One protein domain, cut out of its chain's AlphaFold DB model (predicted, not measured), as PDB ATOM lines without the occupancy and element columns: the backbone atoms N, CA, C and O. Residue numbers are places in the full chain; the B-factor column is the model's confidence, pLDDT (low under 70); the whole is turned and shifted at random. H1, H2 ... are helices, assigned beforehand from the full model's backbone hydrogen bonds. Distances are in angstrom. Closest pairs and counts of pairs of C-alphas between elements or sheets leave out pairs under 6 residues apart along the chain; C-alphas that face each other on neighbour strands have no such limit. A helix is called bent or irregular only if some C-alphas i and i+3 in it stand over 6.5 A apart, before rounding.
ATOM      1  N   THR A 586       4.143   2.416  43.929       62.84
ATOM      2  CA  THR A 586       3.030   1.693  44.564       62.84
ATOM      3  C   THR A 586       3.287   1.417  46.047       62.84
ATOM      4  O   THR A 586       2.379   1.562  46.857       62.84
ATOM      5  N   GLY A 587       4.516   1.061  46.423       64.00
ATOM      6  CA  GLY A 587       4.898   0.852  47.817       64.00
ATOM      7  C   GLY A 587       4.832   2.121  48.657       64.00
ATOM      8  O   GLY A 587       4.315   2.074  49.765       64.00
ATOM      9  N   ARG A 588       5.262   3.262  48.113       70.25
ATOM     10  CA  ARG A 588       5.171   4.579  48.762       70.25
ATOM     11  C   ARG A 588       3.728   5.006  48.966       70.25
ATOM     12  O   ARG A 588       3.384   5.440  50.058       70.25
ATOM     13  N   ILE A 589       2.881   4.796  47.954       71.94
ATOM     14  CA  ILE A 589       1.443   5.069  48.057       71.94
ATOM     15  C   ILE A 589       0.826   4.254  49.190       71.94
ATOM     16  O   ILE A 589       0.178   4.813  50.070       71.94
ATOM     17  N   ILE A 590       1.069   2.942  49.197       70.44
ATOM     18  CA  ILE A 590       0.552   2.052  50.237       70.44
ATOM     19  C   ILE A 590       1.106   2.455  51.609       70.44
ATOM     20  O   ILE A 590       0.345   2.558  52.561       70.44
ATOM     21  N   HIS A 591       2.408   2.726  51.718       74.62
ATOM     22  CA  HIS A 591       3.049   3.112  52.975       74.62
ATOM     23  C   HIS A 591       2.466   4.410  53.549       74.62
ATOM     24  O   HIS A 591       2.161   4.462  54.738       74.62
ATOM     25  N   LYS A 592       2.253   5.422  52.702       76.62
ATOM     26  CA  LYS A 592       1.682   6.711  53.100       76.62
ATOM     27  C   LYS A 592       0.212   6.585  53.507       76.62
ATOM     28  O   LYS A 592      -0.126   6.977  54.618       76.62
ATOM     29  N   LEU A 593      -0.634   5.935  52.695       74.62
ATOM     30  CA  LEU A 593      -2.046   5.691  53.045       74.62
ATOM     31  C   LEU A 593      -2.195   4.938  54.373       74.62
ATOM     32  O   LEU A 593      -3.117   5.200  55.140       74.62
ATOM     33  N   ARG A 594      -1.285   4.000  54.645       76.50
ATOM     34  CA  ARG A 594      -1.309   3.149  55.838       76.50
ATOM     35  C   ARG A 594      -0.761   3.844  57.092       76.50
ATOM     36  O   ARG A 594      -1.175   3.497  58.192       76.50
ATOM     37  N   GLY A 595       0.194   4.763  56.931       72.81
ATOM     38  CA  GLY A 595       0.951   5.382  58.024       72.81
ATOM     39  C   GLY A 595       0.537   6.810  58.385       72.81
ATOM     40  O   GLY A 595       0.875   7.273  59.474       72.81
ATOM     41  N   GLU A 596      -0.187   7.511  57.510       73.44
ATOM     42  CA  GLU A 596      -0.643   8.874  57.786       73.44
ATOM     43  C   GLU A 596      -1.959   8.912  58.562       73.44
ATOM     44  O   GLU A 596      -2.886   8.125  58.351       73.44
ATOM     45  N   THR A 597      -2.036   9.889  59.462       73.31
ATOM     46  CA  THR A 597      -3.261  10.219  60.184       73.31
ATOM     47  C   THR A 597      -3.968  11.372  59.487       73.31
ATOM     48  O   THR A 597      -3.331  12.263  58.921       73.31
ATOM     49  N   SER A 598      -5.296  11.348  59.518       69.31
ATOM     50  CA  SER A 598      -6.125  12.433  59.019       69.31
ATOM     51  C   SER A 598      -5.777  13.743  59.726       69.31
ATOM     52  O   SER A 598      -5.579  13.807  60.947       69.31
ATOM     53  N   LEU A 599      -5.663  14.800  58.923       62.81
ATOM     54  CA  LEU A 599      -5.227  16.121  59.364       62.81
ATOM     55  C   LEU A 599      -6.104  16.628  60.522       62.81
ATOM     56  O   LEU A 599      -7.277  16.946  60.345       62.81
ATOM     57  N   GLY A 600      -5.507  16.725  61.714       58.75
ATOM     58  CA  GLY A 600      -6.112  17.345  62.896       58.75
ATOM     59  C   GLY A 600      -6.785  16.405  63.903       58.75
ATOM     60  O   GLY A 600      -7.152  16.886  64.974       58.75
ATOM     61  N   SER A 601      -6.915  15.100  63.624       62.41
ATOM     62  CA  SER A 601      -7.544  14.132  64.550       62.41
ATOM     63  C   SER A 601      -6.548  13.183  65.233       62.41
ATOM     64  O   SER A 601      -6.809  12.717  66.339       62.41
ATOM     65  N   GLY A 602      -5.404  12.902  64.595       70.81
ATOM     66  CA  GLY A 602      -4.480  11.848  65.033       70.81
ATOM     67  C   GLY A 602      -4.972  10.420  64.742       70.81
ATOM     68  O   GLY A 602      -4.328   9.467  65.169       70.81
ATOM     69  N   GLU A 603      -6.081  10.260  64.011       77.44
ATOM     70  CA  GLU A 603      -6.640   8.968  63.594       77.44
ATOM     71  C   GLU A 603      -6.229   8.620  62.158       77.44
ATOM     72  O   GLU A 603      -6.203   9.502  61.299       77.44
ATOM     73  N   TYR A 604      -5.950   7.346  61.870       83.94
ATOM     74  CA  TYR A 604      -5.653   6.877  60.509       83.94
ATOM     75  C   TYR A 604      -6.805   7.148  59.535       83.94
ATOM     76  O   TYR A 604      -7.979   7.123  59.908       83.94
ATOM     77  N   TRP A 605      -6.463   7.367  58.266       76.50
ATOM     78  CA  TRP A 605      -7.438   7.592  57.201       76.50
ATOM     79  C   TRP A 605      -8.395   6.410  57.025       76.50
ATOM     80  O   TRP A 605      -7.963   5.258  56.879       76.50
ATOM     81  N   LYS A 606      -9.699   6.703  56.989       79.62
ATOM     82  CA  LYS A 606     -10.729   5.715  56.653       79.62
ATOM     83  C   LYS A 606     -10.711   5.422  55.158       79.62
ATOM     84  O   LYS A 606     -10.429   6.299  54.347       79.62
ATOM     85  N   VAL A 607     -11.098   4.209  54.774       70.25
ATOM     86  CA  VAL A 607     -11.178   3.801  53.359       70.25
ATOM     87  C   VAL A 607     -12.165   4.674  52.578       70.25
ATOM     88  O   VAL A 607     -11.936   5.000  51.416       70.25
ATOM     89  N   THR A 608     -13.237   5.117  53.236       70.12
ATOM     90  CA  THR A 608     -14.236   6.047  52.685       70.12
ATOM     91  C   THR A 608     -13.680   7.445  52.397       70.12
ATOM     92  O   THR A 608     -14.308   8.201  51.665       70.12
ATOM     93  N   GLN A 609     -12.500   7.777  52.924       72.69
ATOM     94  CA  GLN A 609     -11.820   9.065  52.764       72.69
ATOM     95  C   GLN A 609     -10.650   8.972  51.772       72.69
ATOM     96  O   GLN A 609      -9.697   9.739  51.868       72.69
ATOM     97  N   ILE A 610     -10.687   8.021  50.829       72.38
ATOM     98  CA  ILE A 610      -9.583   7.795  49.885       72.38
ATOM     99  C   ILE A 610      -9.227   9.039  49.068       72.38
ATOM    100  O   ILE A 610      -8.050   9.292  48.842       72.38
ATOM    101  N   GLU A 611     -10.219   9.822  48.644       68.56
ATOM    102  CA  GLU A 611      -9.987  11.036  47.858       68.56
ATOM    103  C   GLU A 611      -9.255  12.090  48.694       68.56
ATOM    104  O   GLU A 611      -8.224  12.599  48.266       68.56
ATOM    105  N   ASP A 612      -9.715  12.336  49.924       78.50
ATOM    106  CA  ASP A 612      -9.068  13.266  50.857       78.50
ATOM    107  C   ASP A 612      -7.648  12.815  51.226       78.50
ATOM    108  O   ASP A 612      -6.738  13.639  51.298       78.50
ATOM    109  N   ALA A 613      -7.447  11.507  51.414       70.69
ATOM    110  CA  ALA A 613      -6.140  10.929  51.697       70.69
ATOM    111  C   ALA A 613      -5.188  11.038  50.496       70.69
ATOM    112  O   ALA A 613      -4.012  11.310  50.682       70.69
ATOM    113  N   ILE A 614      -5.668  10.858  49.260       73.56
ATOM    114  CA  ILE A 614      -4.849  11.051  48.050       73.56
ATOM    115  C   ILE A 614      -4.486  12.529  47.870       73.56
ATOM    116  O   ILE A 614      -3.379  12.834  47.435       73.56
ATOM    117  N   ASN A 615      -5.369  13.452  48.250       78.19
ATOM    118  CA  ASN A 615      -5.114  14.890  48.145       78.19
ATOM    119  C   ASN A 615      -4.004  15.391  49.093       78.19
ATOM    120  O   ASN A 615      -3.521  16.506  48.912       78.19
ATOM    121  N   THR A 616      -3.556  14.598  50.078       81.56
ATOM    122  CA  THR A 616      -2.377  14.937  50.906       81.56
ATOM    123  C   THR A 616      -1.047  14.533  50.275       81.56
ATOM    124  O   THR A 616       0.012  14.733  50.877       81.56
ATOM    125  N   PHE A 617      -1.075  13.921  49.092       80.38
ATOM    126  CA  PHE A 617       0.126  13.439  48.433       80.38
ATOM    127  C   PHE A 617       0.836  14.575  47.719       80.38
ATOM    128  O   PHE A 617       0.235  15.322  46.943       80.38
ATOM    129  N   THR A 618       2.144  14.641  47.925       83.31
ATOM    130  CA  THR A 618       3.032  15.526  47.186       83.31
ATOM    131  C   THR A 618       3.846  14.746  46.162       83.31
ATOM    132  O   THR A 618       3.948  13.512  46.180       83.31
ATOM    133  N   PHE A 619       4.458  15.474  45.235       78.62
ATOM    134  CA  PHE A 619       5.358  14.901  44.246       78.62
ATOM    135  C   PHE A 619       6.532  14.147  44.898       78.62
ATOM    136  O   PHE A 619       6.887  13.049  44.459       78.62
ATOM    137  N   GLY A 620       7.093  14.689  45.984       74.69
ATOM    138  CA  GLY A 620       8.202  14.099  46.736       74.69
ATOM    139  C   GLY A 620       7.854  12.780  47.425       74.69
ATOM    140  O   GLY A 620       8.711  11.900  47.519       74.69
ATOM    141  N   ASP A 621       6.594  12.590  47.826       77.44
ATOM    142  CA  ASP A 621       6.132  11.330  48.420       77.44
ATOM    143  C   ASP A 621       6.218  10.159  47.435       77.44
ATOM    144  O   ASP A 621       6.559   9.034  47.810       77.44
ATOM    145  N   LEU A 622       5.924  10.415  46.157       76.19
ATOM    146  CA  LEU A 622       5.963   9.407  45.095       76.19
ATOM    147  C   LEU A 622       7.350   9.277  44.461       76.19
ATOM    148  O   LEU A 622       7.743   8.181  44.044       76.19
ATOM    149  N   TYR A 623       8.088  10.384  44.409       75.56
ATOM    150  CA  TYR A 623       9.369  10.518  43.727       75.56
ATOM    151  C   TYR A 623      10.401  11.176  44.660       75.56
ATOM    152  O   TYR A 623      10.783  12.327  44.452       75.56
ATOM    153  N   PRO A 624      10.927  10.449  45.665       64.06
ATOM    154  CA  PRO A 624      11.852  11.012  46.660       64.06
ATOM    155  C   PRO A 624      13.195  11.431  46.051       64.06
ATOM    156  O   PRO A 624      13.968  12.154  46.665       64.06
ATOM    157  N   SER A 625      13.511  10.944  44.847       59.00
ATOM    158  CA  SER A 625      14.730  11.259  44.115       59.00
ATOM    159  C   SER A 625      14.559  12.548  43.312       59.00
ATOM    160  O   SER A 625      14.978  12.615  42.157       59.00
ATOM    161  N   ALA A 626      13.958  13.567  43.926       54.88
ATOM    162  CA  ALA A 626      13.980  14.941  43.435       54.88
ATOM    163  C   ALA A 626      15.394  15.558  43.512       54.88
ATOM    164  O   ALA A 626      15.603  16.684  43.084       54.88
ATOM    165  N   ASP A 627      16.399  14.813  43.982       52.72
ATOM    166  CA  ASP A 627      17.775  15.300  44.094       52.72
ATOM    167  C   ASP A 627      18.607  15.151  42.804       52.72
ATOM    168  O   ASP A 627      19.686  15.733  42.703       52.72
ATOM    169  N   THR A 628      18.153  14.380  41.798       56.84
ATOM    170  CA  THR A 628      18.896  14.207  40.528       56.84
ATOM    171  C   THR A 628      17.980  13.997  39.314       56.84
ATOM    172  O   THR A 628      16.952  13.334  39.395       56.84
ATOM    173  N   GLY A 629      18.375  14.520  38.146       65.06
ATOM    174  CA  GLY A 629      17.631  14.348  36.888       65.06
ATOM    175  C   GLY A 629      16.502  15.365  36.680       65.06
ATOM    176  O   GLY A 629      16.284  16.246  37.503       65.06
ATOM    177  N   VAL A 630      15.792  15.286  35.549       67.19
ATOM    178  CA  VAL A 630      14.802  16.308  35.127       67.19
ATOM    179  C   VAL A 630      13.669  16.496  36.146       67.19
ATOM    180  O   VAL A 630      13.136  17.590  36.273       67.19
ATOM    181  N   LEU A 631      13.353  15.460  36.928       71.31
ATOM    182  CA  LEU A 631      12.330  15.520  37.977       71.31
ATOM    183  C   LEU A 631      12.741  16.384  39.184       71.31
ATOM    184  O   LEU A 631      11.865  16.843  39.901       71.31
ATOM    185  N   SER A 632      14.036  16.689  39.354       70.94
ATOM    186  CA  SER A 632      14.545  17.645  40.365       70.94
ATOM    187  C   SER A 632      14.143  19.103  40.129       70.94
ATOM    188  O   SER A 632      14.512  20.006  40.889       70.94
ATOM    189  N   LEU A 633      13.477  19.374  39.008       74.44
ATOM    190  CA  LEU A 633      12.939  20.689  38.701       74.44
ATOM    191  C   LEU A 633      11.589  20.931  39.380       74.44
ATOM    192  O   LEU A 633      11.264  22.091  39.597       74.44
ATOM    193  N   ILE A 634      10.860  19.865  39.725       79.56
ATOM    194  CA  ILE A 634       9.566  19.923  40.413       79.56
ATOM    195  C   ILE A 634       9.825  19.981  41.917       79.56
ATOM    196  O   ILE A 634      10.592  19.167  42.436       79.56
ATOM    197  N   ASP A 635       9.203  20.940  42.607       81.25
ATOM    198  CA  ASP A 635       9.285  21.033  44.065       81.25
ATOM    199  C   ASP A 635       8.678  19.769  44.702       81.25
ATOM    200  O   ASP A 635       7.568  19.353  44.354       81.25
ATOM    201  N   SER A 636       9.415  19.140  45.620       81.56
ATOM    202  CA  SER A 636       8.978  17.928  46.314       81.56
ATOM    203  C   SER A 636       7.696  18.144  47.114       81.56
ATOM    204  O   SER A 636       6.947  17.190  47.298       81.56
ATOM    205  N   ASP A 637       7.422  19.376  47.542       85.25
ATOM    206  CA  ASP A 637       6.235  19.715  48.327       85.25
ATOM    207  C   ASP A 637       5.008  20.035  47.448       85.25
ATOM    208  O   ASP A 637       3.928  20.295  47.977       85.25
ATOM    209  N   THR A 638       5.139  19.980  46.113       82.94
ATOM    210  CA  THR A 638       4.034  20.250  45.173       82.94
ATOM    211  C   THR A 638       2.925  19.201  45.326       82.94
ATOM    212  O   THR A 638       3.209  18.012  45.135       82.94
ATOM    213  N   PRO A 639       1.668  19.595  45.607       82.19
ATOM    214  CA  PRO A 639       0.512  18.698  45.558       82.19
ATOM    215  C   PRO A 639       0.366  18.030  44.185       82.19
ATOM    216  O   PRO A 639       0.637  18.643  43.152       82.19
ATOM    217  N   LEU A 640      -0.060  16.763  44.139       77.00
ATOM    218  CA  LEU A 640      -0.112  16.012  42.873       77.00
ATOM    219  C   LEU A 640      -1.021  16.637  41.799       77.00
ATOM    220  O   LEU A 640      -0.741  16.491  40.608       77.00
ATOM    221  N   ASP A 641      -2.091  17.321  42.193       76.81
ATOM    222  CA  ASP A 641      -3.011  18.030  41.298       76.81
ATOM    223  C   ASP A 641      -2.427  19.343  40.745       76.81
ATOM    224  O   ASP A 641      -2.835  19.791  39.671       76.81
ATOM    225  N   GLU A 642      -1.419  19.908  41.412       79.94
ATOM    226  CA  GLU A 642      -0.701  21.117  40.993       79.94
ATOM    227  C   GLU A 642       0.529  20.823  40.111       79.94
ATOM    228  O   GLU A 642       1.039  21.723  39.439       79.94
ATOM    229  N   VAL A 643       0.970  19.560  40.014       77.69
ATOM    230  CA  VAL A 643       2.133  19.151  39.199       77.69
ATOM    231  C   VAL A 643       2.057  19.620  37.733       77.69
ATOM    232  O   VAL A 643       3.080  20.071  37.216       77.69
ATOM    233  N   PRO A 644       0.912  19.566  37.019       75.62
ATOM    234  CA  PRO A 644       0.838  20.080  35.649       75.62
ATOM    235  C   PRO A 644       1.119  21.586  35.538       75.62
ATOM    236  O   PRO A 644       1.805  22.004  34.606       75.62
ATOM    237  N   ALA A 645       0.620  22.388  36.483       77.69
ATOM    238  CA  ALA A 645       0.861  23.831  36.515       77.69
ATOM    239  C   ALA A 645       2.320  24.138  36.880       77.69
ATOM    240  O   ALA A 645       2.946  25.016  36.287       77.69
ATOM    241  N   GLU A 646       2.889  23.360  37.799       80.19
ATOM    242  CA  GLU A 646       4.296  23.465  38.176       80.19
ATOM    243  C   GLU A 646       5.232  23.090  37.014       80.19
ATOM    244  O   GLU A 646       6.231  23.764  36.768       80.19
ATOM    245  N   LEU A 647       4.884  22.072  36.220       75.38
ATOM    246  CA  LEU A 647       5.604  21.724  34.992       75.38
ATOM    247  C   LEU A 647       5.570  22.850  33.952       75.38
ATOM    248  O   LEU A 647       6.592  23.130  33.324       75.38
ATOM    249  N   GLU A 648       4.420  23.503  33.771       77.19
ATOM    250  CA  GLU A 648       4.297  24.660  32.880       77.19
ATOM    251  C   GLU A 648       5.192  25.815  33.351       77.19
ATOM    252  O   GLU A 648       5.954  26.372  32.556       77.19
ATOM    253  N   ARG A 649       5.188  26.102  34.659       83.44
ATOM    254  CA  ARG A 649       6.071  27.099  35.273       83.44
ATOM    255  C   ARG A 649       7.546  26.768  35.039       83.44
ATOM    256  O   ARG A 649       8.310  27.627  34.607       83.44
ATOM    257  N   ILE A 650       7.953  25.516  35.256       81.38
ATOM    258  CA  ILE A 650       9.330  25.054  35.024       81.38
ATOM    259  C   ILE A 650       9.753  25.291  33.574       81.38
ATOM    260  O   ILE A 650      10.855  25.787  33.343       81.38
ATOM    261  N   ILE A 651       8.904  24.960  32.600       76.56
ATOM    262  CA  ILE A 651       9.201  25.136  31.172       76.56
ATOM    263  C   ILE A 651       9.364  26.625  30.814       76.56
ATOM    264  O   ILE A 651      10.291  26.993  30.082       76.56
ATOM    265  N   GLN A 652       8.507  27.480  31.372       80.25
ATOM    266  CA  GLN A 652       8.501  28.915  31.096       80.25
ATOM    267  C   GLN A 652       9.635  29.669  31.799       80.25
ATOM    268  O   GLN A 652      10.106  30.669  31.261       80.25
ATOM    269  N   GLU A 653      10.090  29.206  32.967       82.81
ATOM    270  CA  GLU A 653      10.996  29.963  33.843       82.81
ATOM    271  C   GLU A 653      12.411  29.372  33.960       82.81
ATOM    272  O   GLU A 653      13.353  30.113  34.241       82.81
ATOM    273  N   THR A 654      12.605  28.069  33.726       84.00
ATOM    274  CA  THR A 654      13.920  27.422  33.903       84.00
ATOM    275  C   THR A 654      14.843  27.733  32.731       84.00
ATOM    276  O   THR A 654      14.525  27.416  31.583       84.00
ATOM    277  N   THR A 655      16.020  28.300  33.010       86.38
ATOM    278  CA  THR A 655      17.016  28.663  31.989       86.38
ATOM    279  C   THR A 655      18.037  27.556  31.718       86.38
ATOM    280  O   THR A 655      18.238  26.650  32.529       86.38
ATOM    281  N   MET A 656      18.777  27.637  30.602       82.06
ATOM    282  CA  MET A 656      19.901  26.711  30.350       82.06
ATOM    283  C   MET A 656      20.968  26.744  31.426       82.06
ATOM    284  O   MET A 656      21.617  25.731  31.688       82.06
ATOM    285  N   LYS A 657      21.200  27.920  32.009       84.94
ATOM    286  CA  LYS A 657      22.125  28.073  33.119       84.94
ATOM    287  C   LYS A 657      21.640  27.263  34.322       84.94
ATOM    288  O   LYS A 657      22.447  26.527  34.880       84.94
ATOM    289  N   ASP A 658      20.349  27.311  34.643       84.31
ATOM    290  CA  ASP A 658      19.763  26.542  35.750       84.31
ATOM    291  C   ASP A 658      19.857  25.030  35.495       84.31
ATOM    292  O   ASP A 658      20.235  24.265  36.384       84.31
ATOM    293  N   LEU A 659      19.614  24.589  34.253       82.75
ATOM    294  CA  LEU A 659      19.793  23.187  33.852       82.75
ATOM    295  C   LEU A 659      21.254  22.723  33.982       82.75
ATOM    296  O   LEU A 659      21.503  21.572  34.343       82.75
ATOM    297  N   TYR A 660      22.226  23.592  33.686       82.06
ATOM    298  CA  TYR A 660      23.653  23.292  33.841       82.06
ATOM    299  C   TYR A 660      24.075  23.257  35.312       82.06
ATOM    300  O   TYR A 660      24.773  22.335  35.727       82.06
ATOM    301  N   GLU A 661      23.626  24.225  36.114       82.19
ATOM    302  CA  GLU A 661      23.922  24.298  37.550       82.19
ATOM    303  C   GLU A 661      23.315  23.116  38.323       82.19
ATOM    304  O   GLU A 661      23.946  22.611  39.251       82.19
ATOM    305  N   LYS A 662      22.161  22.599  37.880       76.62
ATOM    306  CA  LYS A 662      21.565  21.345  38.375       76.62
ATOM    307  C   LYS A 662      22.166  20.070  37.761       76.62
ATOM    308  O   LYS A 662      21.731  18.967  38.082       76.62
ATOM    309  N   GLY A 663      23.157  20.186  36.872       76.25
ATOM    310  CA  GLY A 663      23.847  19.046  36.257       76.25
ATOM    311  C   GLY A 663      23.017  18.247  35.241       76.25
ATOM    312  O   GLY A 663      23.399  17.133  34.887       76.25
ATOM    313  N   LEU A 664      21.895  18.794  34.758       79.75
ATOM    314  CA  LEU A 664      21.006  18.161  33.772       79.75
ATOM    315  C   LEU A 664      21.558  18.240  32.348       79.75
ATOM    316  O   LEU A 664      21.295  17.364  31.526       79.75
ATOM    317  N   ILE A 665      22.365  19.264  32.070       80.00
ATOM    318  CA  ILE A 665      23.181  19.356  30.860       80.00
ATOM    319  C   ILE A 665      24.662  19.389  31.239       80.00
ATOM    320  O   ILE A 665      25.064  20.048  32.192       80.00
ATOM    321  N   GLN A 666      25.495  18.662  30.491       78.12
ATOM    322  CA  GLN A 666      26.915  18.477  30.830       78.12
ATOM    323  C   GLN A 666      27.812  19.623  30.352       78.12
ATOM    324  O   GLN A 666      28.881  19.859  30.911       78.12
ATOM    325  N   ASN A 667      27.388  20.330  29.303       84.75
ATOM    326  CA  ASN A 667      28.163  21.401  28.695       84.75
ATOM    327  C   ASN A 667      27.654  22.753  29.176       84.75
ATOM    328  O   ASN A 667      26.448  23.004  29.155       84.75
ATOM    329  N   GLN A 668      28.584  23.633  29.543       83.62
ATOM    330  CA  GLN A 668      28.244  25.002  29.902       83.62
ATOM    331  C   GLN A 668      27.546  25.679  28.711       83.62
ATOM    332  O   GLN A 668      28.097  25.673  27.601       83.62
ATOM    333  N   PRO A 669      26.350  26.256  28.904       83.25
ATOM    334  CA  PRO A 669      25.608  26.847  27.807       83.25
ATOM    335  C   PRO A 669      26.331  28.074  27.255       83.25
ATOM    336  O   PRO A 669      26.939  28.860  27.987       83.25
ATOM    337  N   HIS A 670      26.260  28.240  25.934       83.06
ATOM    338  CA  HIS A 670      26.873  29.372  25.252       83.06
ATOM    339  C   HIS A 670      26.277  30.694  25.758       83.06
ATOM    340  O   HIS A 670      25.079  30.782  26.034       83.06
ATOM    341  N   SER A 671      27.088  31.752  25.827       81.81
ATOM    342  CA  SER A 671      26.697  33.047  26.408       81.81
ATOM    343  C   SER A 671      25.463  33.696  25.771       81.81
ATOM    344  O   SER A 671      24.829  34.524  26.414       81.81
ATOM    345  N   MET A 672      25.127  33.318  24.535       79.94
ATOM    346  CA  MET A 672      23.957  33.806  23.792       79.94
ATOM    347  C   MET A 672      22.634  33.137  24.191       79.94
ATOM    348  O   MET A 672      21.591  33.730  23.960       79.94
ATOM    349  N   ILE A 673      22.673  31.929  24.764       80.25
ATOM    350  CA  ILE A 673      21.475  31.133  25.097       80.25
ATOM    351  C   ILE A 673      21.428  30.716  26.571       80.25
ATOM    352  O   ILE A 673      20.488  30.057  26.996       80.25
ATOM    353  N   LYS A 674      22.451  31.060  27.363       82.69
ATOM    354  CA  LYS A 674      22.552  30.659  28.775       82.69
ATOM    355  C   LYS A 674      21.365  31.128  29.625       82.69
ATOM    356  O   LYS A 674      20.971  30.405  30.527       82.69
ATOM    357  N   ASP A 675      20.801  32.290  29.303       88.06
ATOM    358  CA  ASP A 675      19.687  32.897  30.035       88.06
ATOM    359  C   ASP A 675      18.347  32.647  29.316       88.06
ATOM    360  O   ASP A 675      17.327  33.198  29.717       88.06
ATOM    361  N   TYR A 676      18.345  31.855  28.235       87.19
ATOM    362  CA  TYR A 676      17.105  31.465  27.570       87.19
ATOM    363  C   TYR A 676      16.426  30.371  28.379       87.19
ATOM    364  O   TYR A 676      17.086  29.434  28.842       87.19
ATOM    365  N   THR A 677      15.112  30.497  28.510       84.31
ATOM    366  CA  THR A 677      14.249  29.473  29.098       84.31
ATOM    367  C   THR A 677      14.058  28.305  28.133       84.31
ATOM    368  O   THR A 677      14.380  28.418  26.945       84.31
ATOM    369  N   ILE A 678      13.549  27.170  28.615       75.44
ATOM    370  CA  ILE A 678      13.308  25.985  27.772       75.44
ATOM    371  C   ILE A 678      12.437  26.350  26.556       75.44
ATOM    372  O   ILE A 678      12.802  26.013  25.426       75.44
ATOM    373  N   ASP A 679      11.367  27.122  26.760       77.81
ATOM    374  CA  ASP A 679      10.504  27.613  25.677       77.81
ATOM    375  C   ASP A 679      11.244  28.495  24.666       77.81
ATOM    376  O   ASP A 679      11.158  28.284  23.454       77.81
ATOM    377  N   GLN A 680      12.041  29.448  25.153       82.50
ATOM    378  CA  GLN A 680      12.808  30.358  24.298       82.50
ATOM    379  C   GLN A 680      13.859  29.621  23.461       82.50
ATOM    380  O   GLN A 680      14.214  30.059  22.367       82.50
ATOM    381  N   ILE A 681      14.360  28.483  23.940       78.19
ATOM    382  CA  ILE A 681      15.309  27.644  23.201       78.19
ATOM    383  C   ILE A 681      14.606  26.823  22.146       78.19
ATOM    384  O   ILE A 681      15.127  26.712  21.041       78.19
ATOM    385  N   ILE A 682      13.443  26.253  22.460       74.25
ATOM    386  CA  ILE A 682      12.619  25.553  21.474       74.25
ATOM    387  C   ILE A 682      12.287  26.518  20.330       74.25
ATOM    388  O   ILE A 682      12.477  26.180  19.160       74.25
ATOM    389  N   GLU A 683      11.895  27.752  20.653       78.88
ATOM    390  CA  GLU A 683      11.657  28.809  19.669       78.88
ATOM    391  C   GLU A 683      12.935  29.191  18.900       78.88
ATOM    392  O   GLU A 683      12.920  29.269  17.669       78.88
ATOM    393  N   TYR A 684      14.070  29.356  19.587       78.25
ATOM    394  CA  TYR A 684      15.362  29.661  18.966       78.25
ATOM    395  C   TYR A 684      15.839  28.553  18.012       78.25
ATOM    396  O   TYR A 684      16.322  28.861  16.922       78.25
ATOM    397  N   ILE A 685      15.689  27.277  18.382       75.44
ATOM    398  CA  ILE A 685      16.025  26.111  17.550       75.44
ATOM    399  C   ILE A 685      15.099  26.059  16.334       75.44
ATOM    400  O   ILE A 685      15.582  25.949  15.209       75.44
ATOM    401  N   ASN A 686      13.787  26.204  16.524       74.94
ATOM    402  CA  ASN A 686      12.830  26.197  15.416       74.94
ATOM    403  C   ASN A 686      13.068  27.356  14.436       74.94
ATOM    404  O   ASN A 686      12.929  27.180  13.230       74.94
ATOM    405  N   THR A 687      13.487  28.518  14.941       76.94
ATOM    406  CA  THR A 687      13.736  29.716  14.126       76.94
ATOM    407  C   THR A 687      15.089  29.682  13.404       76.94
ATOM    408  O   THR A 687      15.197  30.206  12.298       76.94
ATOM    409  N   ASN A 688      16.127  29.080  14.000       69.06
ATOM    410  CA  ASN A 688      17.508  29.173  13.492       69.06
ATOM    411  C   ASN A 688      18.120  27.846  13.007       69.06
ATOM    412  O   ASN A 688      19.144  27.876  12.327       69.06
ATOM    413  N   LEU A 689      17.537  26.694  13.357       60.44
ATOM    414  CA  LEU A 689      18.028  25.354  12.994       60.44
ATOM    415  C   LEU A 689      16.987  24.505  12.243       60.44
ATOM    416  O   LEU A 689      17.368  23.525  11.612       60.44
ATOM    417  N   GLY A 690      15.701  24.871  12.284       56.34
ATOM    418  CA  GLY A 690      14.603  24.220  11.555       56.34
ATOM    419  C   GLY A 690      14.481  24.624  10.078       56.34
ATOM    420  O   GLY A 690      13.368  24.865   9.610       56.34
TER     421      GLY A 690
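What this domain is: This is residues 586 to 690 of the 691 residues of an uncharacterized protein of Clostridiales bacterium (UniProt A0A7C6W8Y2). This is a long, loose rod of short helices and loops strung along its length, with few contacts between the helices: H1 and H2 lie at one end, H3, H4 and H5 in the middle part, and H6 and H7 at the other end. H5 and H7 meet at their ends and make a corner, and residues 685 to 690, of which 685 to 688 belong to H7, stick out. The printed part has 105 residues, with seven named helices, H1 to H7 in order along the chain, and no named strand; the class is all helix. The whole is loose, with a radius of gyration of the C-alphas of 18.7 A, and spans 58 by 23 by 22 A.

Where its parts are: H1 runs from residue 586, with its C-alpha at (3.030, 1.693, 44.564), to residue 595, over 14.1 A. H2, residues 607 to 614, is irregular: C-alphas 608 and 611 are 8.1 A apart. H3, residues 619 to 622, and H4, residues 630 to 633, have four residues each. H5, residues 643 to 653, begins with C-alpha 643 at (2.133, 19.151, 39.199) and is 15.0 A long. H6 holds residues 656 to 661. H7, residues 678 to 688, is 15.2 A long and ends with C-alpha 688 at (17.508, 29.173, 13.492).

How they stand to each other: H1 touches H3, the closest C-alphas being those of Arg 588 and Leu 622, 6.1 A apart. H1 and H2 are close but not clearly touching, with the C-alphas of Leu 593 and Ala 613 closest at 6.8 A; they run opposite ways at a steep tilt of 65 degrees. H3 and H5 are close but not clearly touching, with the C-alphas of Phe 619 and Val 643 closest at 7.3 A. The same holds for H4 and H5, closest at the C-alphas of Leu 633 and Ile 650, 6.8 A. H5 and H7 touch only at their ends, closest at the C-alphas of Ile 651 and Ile 678, 5.4 A, and run the same way at a steep tilt of 53 degrees. H6 and H7 are close but not clearly touching, closest at the C-alphas of Met 656 and Ile 678, 7.1 A. H1 and H7 are apart. In H1, H5, H6 and H7 every O i to N i+4 pair is within hydrogen-bond range; in H2 it is 2 of 4, and H3 and H4 are too short for such a pair.

The domain as a whole: The two C-alphas farthest apart, those of Glu 603 and Asn 688, are 59.2 A apart. The printed part has no cut. The links H1 to H2, 11 residues, and H6 to H7, 16 residues, are long. The mean pLDDT of the printed part is 75.7; residues 586 to 587, 598 to 601, 611, 624 to 630 and 688 to 690 are under 70.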